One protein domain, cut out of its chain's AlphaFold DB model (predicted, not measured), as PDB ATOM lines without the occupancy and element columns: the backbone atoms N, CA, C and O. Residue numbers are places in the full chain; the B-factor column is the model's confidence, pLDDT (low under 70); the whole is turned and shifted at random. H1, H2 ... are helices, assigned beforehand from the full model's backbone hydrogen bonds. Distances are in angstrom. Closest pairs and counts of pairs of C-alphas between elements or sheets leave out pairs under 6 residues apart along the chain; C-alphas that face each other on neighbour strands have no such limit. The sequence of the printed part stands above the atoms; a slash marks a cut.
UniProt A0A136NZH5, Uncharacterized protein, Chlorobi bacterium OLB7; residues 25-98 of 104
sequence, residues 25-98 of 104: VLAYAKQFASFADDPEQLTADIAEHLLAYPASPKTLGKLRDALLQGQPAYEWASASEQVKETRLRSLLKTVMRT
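AT A GLANCE: This is residues 25 to 98 of the 104 residues of an uncharacterized protein of Chlorobi bacterium OLB7 (UniProt A0A136NZH5). Three longer helices make the body of this small domain: H3 and H5 are side by side and run opposite ways, and H2 crosses H3 at a steep angle. Two short helices complete it: H1 packs on H5, and H4 is at the end of the body where H5 begins. The printed part has 74 residues with five named helices, in the order H1, H2, H3, H4, H5, and no named strand; the class is all helix. The whole is compact, with a radius of gyration of the C-alphas of 11.0 A, and spans 31 by 24 by 18 A.

HOW THE PARTS SIT: H1, residues 25 to 29, touches H5, residues 81 to 95; their closest C-alphas, those of Leu 26 and Glu 85, are 5.2 A apart. H2, residues 39 to 50, is close to H1 but not clearly touching, with the closest C-alphas, those of Ala 29 and Ile 46, 7.8 A apart. H2 touches H3, residues 57 to 68, at a steep tilt of 64 degrees, opposite ways; the closest C-alphas are those of Thr 43 and Arg 64, 5.9 A apart. H2 and H5 only just touch, with 3 pairs of C-alphas within 8 A, the closest those of Ala 47 and Val 95 at 7.0 A; they run the same way at a steep tilt of 47 degrees, and H5 touches H2 with residues 91 to 95 alone. H3 and H5 touch at a shallow tilt of 28 degrees, opposite ways, with the closest C-alphas, those of Leu 67 and Arg 87, 4.9 A apart. H4, residues 75 to 78, touches no helix but is near H5; the closest C-alphas, those of Trp 76 and Lys 84, are 7.4 A apart. H1 is apart from H3 and H4. H5 is the hub, touching three helices. In H1, H2, H3 and H5 every O i to N i+4 pair is within hydrogen-bond range; H4 is too short for such a pair, and its 1 O i to N i+3 pair is not within range.

IN THESE COORDINATES: H1 begins at C-alpha 25, at (25.210, -37.314, 22.750). H2 measures 16.2 A from first to last C-alpha, and H3 16.0 A from C-alpha 57, at (16.633, -40.500, 0.710), to C-alpha 68. H5, the longest helix with 15 residues, measures 20.6 A and ends at C-alpha 95, at (21.547, -45.008, 12.588).

THE WHOLE: The two C-alphas farthest apart, those of Ala 52 and Ser 78, are 32.0 A apart. The printed part has no cut. The link from H4 to H5 is tight, the other three are short, and none is long. The mean pLDDT of the printed part is 90.7, and no printed residue is under 70.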
ATOM      1  N   VAL A  25      25.776 -37.399  24.104       85.06
ATOM      2  CA  VAL A  25      25.210 -37.314  22.750       85.06
ATOM      3  C   VAL A  25      24.969 -35.864  22.327       85.06
ATOM      4  O   VAL A  25      25.145 -35.518  21.161       85.06
ATOM      5  N   LEU A  26      24.604 -35.004  23.278       87.69
ATOM      6  CA  LEU A  26      24.395 -33.588  23.021       87.69
ATOM      7  C   LEU A  26      25.713 -32.882  22.679       87.69
ATOM      8  O   LEU A  26      25.760 -32.108  21.730       87.69
ATOM      9  N   ALA A  27      26.792 -33.174  23.413       86.00
ATOM     10  CA  ALA A  27      28.115 -32.623  23.127       86.00
ATOM     11  C   ALA A  27      28.653 -33.076  21.763       86.00
ATOM     12  O   ALA A  27      29.267 -32.272  21.072       86.00
ATOM     13  N   TYR A  28      28.381 -34.321  21.358       86.19
ATOM     14  CA  TYR A  28      28.691 -34.803  20.009       86.19
ATOM     15  C   TYR A  28      27.922 -34.013  18.942       86.19
ATOM     16  O   TYR A  28      28.524 -33.454  18.033       86.19
ATOM     17  N   ALA A  29      26.599 -33.893  19.083       89.56
ATOM     18  CA  ALA A  29      25.778 -33.191  18.098       89.56
ATOM     19  C   ALA A  29      26.123 -31.695  17.984       89.56
ATOM     20  O   ALA A  29      26.057 -31.137  16.898       89.56
ATOM     21  N   LYS A  30      26.556 -31.051  19.076       91.50
ATOM     22  CA  LYS A  30      27.004 -29.648  19.084       91.50
ATOM     23  C   LYS A  30      28.270 -29.377  18.260       91.50
ATOM     24  O   LYS A  30      28.597 -28.215  18.049       91.50
ATOM     25  N   GLN A  31      28.992 -30.409  17.818       91.06
ATOM     26  CA  GLN A  31      30.158 -30.245  16.941       91.06
ATOM     27  C   GLN A  31      29.758 -29.855  15.511       91.06
ATOM     28  O   GLN A  31      30.574 -29.299  14.779       91.06
ATOM     29  N   PHE A  32      28.511 -30.125  15.119       91.50
ATOM     30  CA  PHE A  32      27.990 -29.814  13.796       91.50
ATOM     31  C   PHE A  32      27.414 -28.396  13.769       91.50
ATOM     32  O   PHE A  32      26.624 -28.019  14.636       91.50
ATOM     33  N   ALA A  33      27.776 -27.612  12.750       90.88
ATOM     34  CA  ALA A  33      27.280 -26.242  12.584       90.88
ATOM     35  C   ALA A  33      25.748 -26.186  12.423       90.88
ATOM     36  O   ALA A  33      25.106 -25.240  12.872       90.88
ATOM     37  N   SER A  34      25.164 -27.237  11.845       91.06
ATOM     38  CA  SER A  34      23.724 -27.437  11.658       91.06
ATOM     39  C   SER A  34      22.947 -27.666  12.963       91.06
ATOM     40  O   SER A  34      21.722 -27.573  12.973       91.06
ATOM     41  N   PHE A  35      23.627 -27.916  14.092       91.88
ATOM     42  CA  PHE A  35      22.978 -28.259  15.360       91.88
ATOM     43  C   PHE A  35      21.964 -27.226  15.856       91.88
ATOM     44  O   PHE A  35      20.981 -27.611  16.488       91.88
ATOM     45  N   ALA A  36      22.213 -25.933  15.650       87.50
ATOM     46  CA  ALA A  36      21.379 -24.885  16.235       87.50
ATOM     47  C   ALA A  36      20.008 -24.795  15.551       87.50
ATOM     48  O   ALA A  36      18.979 -24.869  16.230       87.50
ATOM     49  N   ASP A  37      20.013 -24.713  14.220       88.38
ATOM     50  CA  ASP A  37      18.872 -24.191  13.464       88.38
ATOM     51  C   ASP A  37      18.385 -25.129  12.354       88.38
ATOM     52  O   ASP A  37      17.274 -24.953  11.858       88.38
ATOM     53  N   ASP A  38      19.170 -26.149  11.989       93.31
ATOM     54  CA  ASP A  38      18.854 -27.033  10.869       93.31
ATOM     55  C   ASP A  38      18.908 -28.516  11.274       93.31
ATOM     56  O   ASP A  38      19.913 -29.206  11.069       93.31
ATOM     57  N   PRO A  39      17.820 -29.056  11.854       92.75
ATOM     58  CA  PRO A  39      17.759 -30.468  12.219       92.75
ATOM     59  C   PRO A  39      17.780 -31.408  11.001       92.75
ATOM     60  O   PRO A  39      18.090 -32.594  11.156       92.75
ATOM     61  N   GLU A  40      17.446 -30.925   9.799       92.56
ATOM     62  CA  GLU A  40      17.494 -31.744   8.586       92.56
ATOM     63  C   GLU A  40      18.940 -31.937   8.139       92.56
ATOM     64  O   GLU A  40      19.385 -33.079   7.987       92.56
ATOM     65  N   GLN A  41      19.696 -30.842   8.043       94.06
ATOM     66  CA  GLN A  41      21.121 -30.894   7.743       94.06
ATOM     67  C   GLN A  41      21.896 -31.617   8.847       94.06
ATOM     68  O   GLN A  41      22.732 -32.462   8.545       94.06
ATOM     69  N   LEU A  42      21.545 -31.412  10.121       94.69
ATOM     70  CA  LEU A  42      22.145 -32.148  11.240       94.69
ATOM     71  C   LEU A  42      21.982 -33.663  11.087       94.69
ATOM     72  O   LEU A  42      22.893 -34.433  11.392       94.69
ATOM     73  N   THR A  43      20.817 -34.108  10.616       94.06
ATOM     74  CA  THR A  43      20.573 -35.529  10.356       94.06
ATOM     75  C   THR A  43      21.482 -36.047   9.243       94.06
ATOM     76  O   THR A  43      22.016 -37.150   9.368       94.06
ATOM     77  N   ALA A  44      21.656 -35.269   8.172       93.81
ATOM     78  CA  ALA A  44      22.534 -35.618   7.061       93.81
ATOM     79  C   ALA A  44      24.004 -35.675   7.500       93.81
ATOM     80  O   ALA A  44      24.650 -36.691   7.257       93.81
ATOM     81  N   ASP A  45      24.484 -34.667   8.231       92.44
ATOM     82  CA  ASP A  45      25.865 -34.590   8.718       92.44
ATOM     83  C   ASP A  45      26.200 -35.772   9.645       92.44
ATOM     84  O   ASP A  45      27.233 -36.430   9.513       92.44
ATOM     85  N   ILE A  46      25.289 -36.100  10.573       91.25
ATOM     86  CA  ILE A  46      25.457 -37.247  11.474       91.25
ATOM     87  C   ILE A  46      25.432 -38.565  10.692       91.25
ATOM     88  O   ILE A  46      26.177 -39.487  11.029       91.25
ATOM     89  N   ALA A  47      24.575 -38.686   9.676       90.88
ATOM     90  CA  ALA A  47      24.500 -39.883   8.848       90.88
ATOM     91  C   ALA A  47      25.766 -40.062   8.000       90.88
ATOM     92  O   ALA A  47      26.278 -41.173   7.927       90.88
ATOM     93  N   GLU A  48      26.294 -38.995   7.406       90.38
ATOM     94  CA  GLU A  48      27.544 -39.022   6.641       90.38
ATOM     95  C   GLU A  48      28.730 -39.434   7.515       90.38
ATOM     96  O   GLU A  48      29.555 -40.243   7.103       90.38
ATOM     97  N   HIS A  49      28.777 -38.948   8.756       87.44
ATOM     98  CA  HIS A  49      29.868 -39.266   9.669       87.44
ATOM     99  C   HIS A  49      29.819 -40.704  10.226       87.44
ATOM    100  O   HIS A  49      30.846 -41.235  10.640       87.44
ATOM    101  N   LEU A  50      28.640 -41.342  10.272       86.44
ATOM    102  CA  LEU A  50      28.436 -42.648  10.927       86.44
ATOM    103  C   LEU A  50      28.100 -43.806   9.976       86.44
ATOM    104  O   LEU A  50      27.998 -44.955  10.417       86.44
ATOM    105  N   LEU A  51      27.846 -43.533   8.698       85.06
ATOM    106  CA  LEU A  51      27.517 -44.556   7.709       85.06
ATOM    107  C   LEU A  51      28.674 -44.735   6.732       85.06
ATOM    108  O   LEU A  51      29.248 -43.770   6.245       85.06
ATOM    109  N   ALA A  52      28.952 -45.987   6.372       84.25
ATOM    110  CA  ALA A  52      29.989 -46.321   5.394       84.25
ATOM    111  C   ALA A  52      29.690 -45.787   3.982       84.25
ATOM    112  O   ALA A  52      30.587 -45.622   3.160       84.25
ATOM    113  N   TYR A  53      28.408 -45.566   3.691       84.50
ATOM    114  CA  TYR A  53      27.913 -45.107   2.402       84.50
ATOM    115  C   TYR A  53      26.876 -44.005   2.612       84.50
ATOM    116  O   TYR A  53      26.131 -44.069   3.599       84.50
ATOM    117  N   PRO A  54      26.744 -43.063   1.659       85.06
ATOM    118  CA  PRO A  54      25.717 -42.034   1.714       85.06
ATOM    119  C   PRO A  54      24.329 -42.626   1.973       85.06
ATOM    120  O   PRO A  54      23.901 -43.594   1.332       85.06
ATOM    121  N   ALA A  55      23.612 -42.050   2.935       87.56
ATOM    122  CA  ALA A  55      22.267 -42.493   3.259       87.56
ATOM    123  C   ALA A  55      21.323 -42.255   2.071       87.56
ATOM    124  O   ALA A  55      21.222 -41.151   1.544       87.56
ATOM    125  N   SER A  56      20.572 -43.288   1.677       91.06
ATOM    126  CA  SER A  56      19.501 -43.119   0.687       91.06
ATOM    127  C   SER A  56      18.450 -42.108   1.184       91.06
ATOM    128  O   SER A  56      18.240 -42.021   2.400       91.06
ATOM    129  N   PRO A  57      17.692 -41.431   0.297       92.38
ATOM    130  CA  PRO A  57      16.633 -40.500   0.710       92.38
ATOM    131  C   PRO A  57      15.609 -41.131   1.667       92.38
ATOM    132  O   PRO A  57      15.160 -40.508   2.626       92.38
ATOM    133  N   LYS A  58      15.293 -42.416   1.463       91.81
ATOM    134  CA  LYS A  58      14.408 -43.186   2.349       91.81
ATOM    135  C   LYS A  58      15.019 -43.397   3.737       91.81
ATOM    136  O   LYS A  58      14.300 -43.370   4.732       91.81
ATOM    137  N   THR A  59      16.325 -43.648   3.810       91.06
ATOM    138  CA  THR A  59      17.045 -43.794   5.082       91.06
ATOM    139  C   THR A  59      17.120 -42.456   5.805       91.06
ATOM    140  O   THR A  59      16.762 -42.408   6.976       91.06
ATOM    141  N   LEU A  60      17.494 -41.377   5.110       93.06
ATOM    142  CA  LEU A  60      17.509 -40.023   5.675       93.06
ATOM    143  C   LEU A  60      16.140 -39.620   6.222       93.06
ATOM    144  O   LEU A  60      16.072 -39.130   7.342       93.06
ATOM    145  N   GLY A  61      15.053 -39.926   5.506       93.69
ATOM    146  CA  GLY A  61      13.693 -39.715   6.006       93.69
ATOM    147  C   GLY A  61      13.448 -40.410   7.348       93.69
ATOM    148  O   GLY A  61      13.043 -39.764   8.306       93.69
ATOM    149  N   LYS A  62      13.802 -41.698   7.474       93.19
ATOM    150  CA  LYS A  62      13.666 -42.439   8.745       93.19
ATOM    151  C   LYS A  62      14.518 -41.864   9.875       93.19
ATOM    152  O   LYS A  62      14.091 -41.869  11.026       93.19
ATOM    153  N   LEU A  63      15.737 -41.431   9.563       94.00
ATOM    154  CA  LEU A  63      16.641 -40.825  10.537       94.00
ATOM    155  C   LEU A  63      16.092 -39.482  11.021       94.00
ATOM    156  O   LEU A  63      16.029 -39.243  12.227       94.00
ATOM    157  N   ARG A  64      15.599 -38.659  10.095       94.88
ATOM    158  CA  ARG A  64      14.952 -37.385  10.401       94.88
ATOM    159  C   ARG A  64      13.709 -37.606  11.250       94.88
ATOM    160  O   ARG A  64      13.543 -36.938  12.262       94.88
ATOM    161  N   ASP A  65      12.874 -38.576  10.898       94.56
ATOM    162  CA  ASP A  65      11.676 -38.909  11.670       94.56
ATOM    163  C   ASP A  65      12.040 -39.371  13.092       94.56
ATOM    164  O   ASP A  65      11.351 -39.029  14.054       94.56
ATOM    165  N   ALA A  66      13.157 -40.090  13.258       93.44
ATOM    166  CA  ALA A  66      13.668 -40.488  14.569       93.44
ATOM    167  C   ALA A  66      14.205 -39.304  15.394       93.44
ATOM    168  O   ALA A  66      14.055 -39.308  16.622       93.44
ATOM    169  N   LEU A  67      14.811 -38.304  14.743       95.06
ATOM    170  CA  LEU A  67      15.252 -37.065  15.381       95.06
ATOM    171  C   LEU A  67      14.054 -36.189  15.766       95.06
ATOM    172  O   LEU A  67      13.948 -35.749  16.905       95.06
ATOM    173  N   LEU A  68      13.135 -35.945  14.838       94.69
ATOM    174  CA  LEU A  68      12.013 -35.029  15.028       94.69
ATOM    175  C   LEU A  68      10.878 -35.633  15.864       94.69
ATOM    176  O   LEU A  68      10.145 -34.894  16.515       94.69
ATOM    177  N   GLN A  69      10.737 -36.960  15.887       92.69
ATOM    178  CA  GLN A  69       9.692 -37.675  16.634       92.69
ATOM    179  C   GLN A  69       8.274 -37.174  16.303       92.69
ATOM    180  O   GLN A  69       7.427 -37.028  17.182       92.69
ATOM    181  N   GLY A  70       8.030 -36.874  15.024       90.00
ATOM    182  CA  GLY A  70       6.758 -36.337  14.533       90.00
ATOM    183  C   GLY A  70       6.531 -34.848  14.819       90.00
ATOM    184  O   GLY A  70       5.474 -34.330  14.468       90.00
ATOM    185  N   GLN A  71       7.493 -34.156  15.434       92.62
ATOM    186  CA  GLN A  71       7.421 -32.713  15.658       92.62
ATOM    187  C   GLN A  71       7.931 -31.936  14.437       92.62
ATOM    188  O   GLN A  71       8.804 -32.422  13.717       92.62
ATOM    189  N   PRO A  72       7.433 -30.715  14.199       92.56
ATOM    190  CA  PRO A  72       7.964 -29.854  13.151       92.56
ATOM    191  C   PRO A  72       9.441 -29.500  13.375       92.56
ATOM    192  O   PRO A  72       9.889 -29.355  14.512       92.56
ATOM    193  N   ALA A  73      10.195 -29.297  12.292       91.69
ATOM    194  CA  ALA A  73      11.618 -28.953  12.360       91.69
ATOM    195  C   ALA A  73      11.890 -27.644  13.127       91.69
ATOM    196  O   ALA A  73      12.858 -27.568  13.876       91.69
ATOM    197  N   TYR A  74      11.011 -26.643  13.012       90.88
ATOM    198  CA  TYR A  74      11.182 -25.349  13.687       90.88
ATOM    199  C   TYR A  74      11.126 -25.442  15.225       90.88
ATOM    200  O   TYR A  74      11.699 -24.598  15.907       90.88
ATOM    201  N   GLU A  75      10.496 -26.485  15.786       91.69
ATOM    202  CA  GLU A  75      10.481 -26.748  17.237       91.69
ATOM    203  C   GLU A  75      11.846 -27.220  17.756       91.69
ATOM    204  O   GLU A  75      12.068 -27.320  18.962       91.69
ATOM    205  N   TRP A  76      12.779 -27.565  16.862       92.56
ATOM    206  CA  TRP A  76      14.113 -27.984  17.264       92.56
ATOM    207  C   TRP A  76      14.853 -26.859  17.981       92.56
ATOM    208  O   TRP A  76      15.359 -27.087  19.075       92.56
ATOM    209  N   ALA A  77      14.889 -25.648  17.422       90.88
ATOM    210  CA  ALA A  77      15.658 -24.542  17.987       90.88
ATOM    211  C   ALA A  77      15.218 -24.212  19.428       90.88
ATOM    212  O   ALA A  77      16.070 -24.086  20.314       90.88
ATOM    213  N   SER A  78      13.903 -24.191  19.673       91.31
ATOM    214  CA  SER A  78      13.261 -23.894  20.963       91.31
ATOM    215  C   SER A  78      13.256 -25.058  21.961       91.31
ATOM    216  O   SER A  78      13.013 -24.839  23.150       91.31
ATOM    217  N   ALA A  79      13.517 -26.293  21.521       92.25
ATOM    218  CA  ALA A  79      13.511 -27.453  22.404       92.25
ATOM    219  C   ALA A  79      14.597 -27.356  23.490       92.25
ATOM    220  O   ALA A  79      15.737 -26.955  23.235       92.25
ATOM    221  N   SER A  80      14.263 -27.806  24.702       94.19
ATOM    222  CA  SER A  80      15.233 -27.895  25.794       94.19
ATOM    223  C   SER A  80      16.356 -28.885  25.472       94.19
ATOM    224  O   SER A  80      16.179 -29.839  24.707       94.19
ATOM    225  N   GLU A  81      17.519 -28.701  26.098       91.62
ATOM    226  CA  GLU A  81      18.666 -29.592  25.903       91.62
ATOM    227  C   GLU A  81      18.340 -31.056  26.227       91.62
ATOM    228  O   GLU A  81      18.782 -31.952  25.511       91.62
ATOM    229  N   GLN A  82      17.504 -31.313  27.238       91.00
ATOM    230  CA  GLN A  82      17.077 -32.669  27.596       91.00
ATOM    231  C   GLN A  82      16.231 -33.319  26.487       91.00
ATOM    232  O   GLN A  82      16.376 -34.513  26.198       91.00
ATOM    233  N   VAL A  83      15.355 -32.541  25.840       92.12
ATOM    234  CA  VAL A  83      14.534 -33.013  24.714       92.12
ATOM    235  C   VAL A  83      15.417 -33.273  23.496       92.12
ATOM    236  O   VAL A  83      15.310 -34.341  22.890       92.12
ATOM    237  N   LYS A  84      16.333 -32.348  23.177       92.75
ATOM    238  CA  LYS A  84      17.323 -32.514  22.100       92.75
ATOM    239  C   LYS A  84      18.166 -33.768  22.314       92.75
ATOM    240  O   LYS A  84      18.291 -34.581  21.404       92.75
ATOM    241  N   GLU A  85      18.677 -33.986  23.524       91.56
ATOM    242  CA  GLU A  85      19.471 -35.172  23.854       91.56
ATOM    243  C   GLU A  85      18.667 -36.470  23.672       91.56
ATOM    244  O   GLU A  85      19.157 -37.430  23.074       91.56
ATOM    245  N   THR A  86      17.416 -36.502  24.136       91.50
ATOM    246  CA  THR A  86      16.533 -37.670  23.975       91.50
ATOM    247  C   THR A  86      16.281 -37.985  22.501       91.50
ATOM    248  O   THR A  86      16.361 -39.142  22.082       91.50
ATOM    249  N   ARG A  87      16.022 -36.954  21.697       94.31
ATOM    250  CA  ARG A  87      15.812 -37.058  20.250       94.31
ATOM    251  C   ARG A  87      17.058 -37.546  19.517       94.31
ATOM    252  O   ARG A  87      16.977 -38.487  18.730       94.31
ATOM    253  N   LEU A  88      18.225 -37.002  19.850       93.38
ATOM    254  CA  LEU A  88      19.501 -37.447  19.289       93.38
ATOM    255  C   LEU A  88      19.821 -38.896  19.660       93.38
ATOM    256  O   LEU A  88      20.318 -39.652  18.831       93.38
ATOM    257  N   ARG A  89      19.494 -39.335  20.882       90.81
ATOM    258  CA  ARG A  89      19.621 -40.750  21.265       90.81
ATOM    259  C   ARG A  89      18.748 -41.647  20.381       90.81
ATOM    260  O   ARG A  89      19.193 -42.733  20.012       90.81
ATOM    261  N   SER A  90      17.534 -41.218  20.033       90.31
ATOM    262  CA  SER A  90      16.663 -41.945  19.096       90.31
ATOM    263  C   SER A  90      17.229 -41.971  17.676       90.31
ATOM    264  O   SER A  90      17.236 -43.038  17.055       90.31
ATOM    265  N   LEU A  91      17.770 -40.848  17.192       92.81
ATOM    266  CA  LEU A  91      18.486 -40.781  15.917       92.81
ATOM    267  C   LEU A  91      19.645 -41.785  15.891       92.81
ATOM    268  O   LEU A  91      19.653 -42.675  15.044       92.81
ATOM    269  N   LEU A  92      20.572 -41.712  16.850       89.88
ATOM    270  CA  LEU A  92      21.753 -42.582  16.900       89.88
ATOM    271  C   LEU A  92      21.378 -44.067  16.990       89.88
ATOM    272  O   LEU A  92      21.929 -44.888  16.263       89.88
ATOM    273  N   LYS A  93      20.376 -44.422  17.807       87.88
ATOM    274  CA  LYS A  93      19.834 -45.792  17.847       87.88
ATOM    275  C   LYS A  93      19.306 -46.248  16.488       87.88
ATOM    276  O   LYS A  93      19.390 -47.431  16.171       87.88
ATOM    277  N   THR A  94      18.725 -45.340  15.711       89.25
ATOM    278  CA  THR A  94      18.185 -45.646  14.382       89.25
ATOM    279  C   THR A  94      19.307 -45.792  13.362       89.25
ATOM    280  O   THR A  94      19.297 -46.772  12.622       89.25
ATOM    281  N   VAL A  95      20.311 -44.905  13.387       87.69
ATOM    282  CA  VAL A  95      21.547 -45.008  12.588       87.69
ATOM    283  C   VAL A  95      22.208 -46.368  12.803       87.69
ATOM    284  O   VAL A  95      22.440 -47.092  11.840       87.69
ATOM    285  N   MET A  96      22.398 -46.781  14.056       83.69
ATOM    286  CA  MET A  96      23.019 -48.064  14.418       83.69
ATOM    287  C   MET A  96      22.241 -49.303  13.953       83.69
ATOM    288  O   MET A  96      22.798 -50.392  13.878       83.69
ATOM    289  N   ARG A  97      20.940 -49.167  13.679       84.50
ATOM    290  CA  ARG A  97      20.099 -50.248  13.142       84.50
ATOM    291  C   ARG A  97      20.097 -50.287  11.618       84.50
ATOM    292  O   ARG A  97      19.477 -51.178  11.039       84.50
ATOM    293  N   THR A  98      20.722 -49.312  10.959       83.75
ATOM    294  CA  THR A  98      20.855 -49.341   9.505       83.75
ATOM    295  C   THR A  98      21.918 -50.363   9.096       83.75
ATOM    296  O   THR A  98      22.931 -50.503   9.776       83.75
TER     297      THR A  98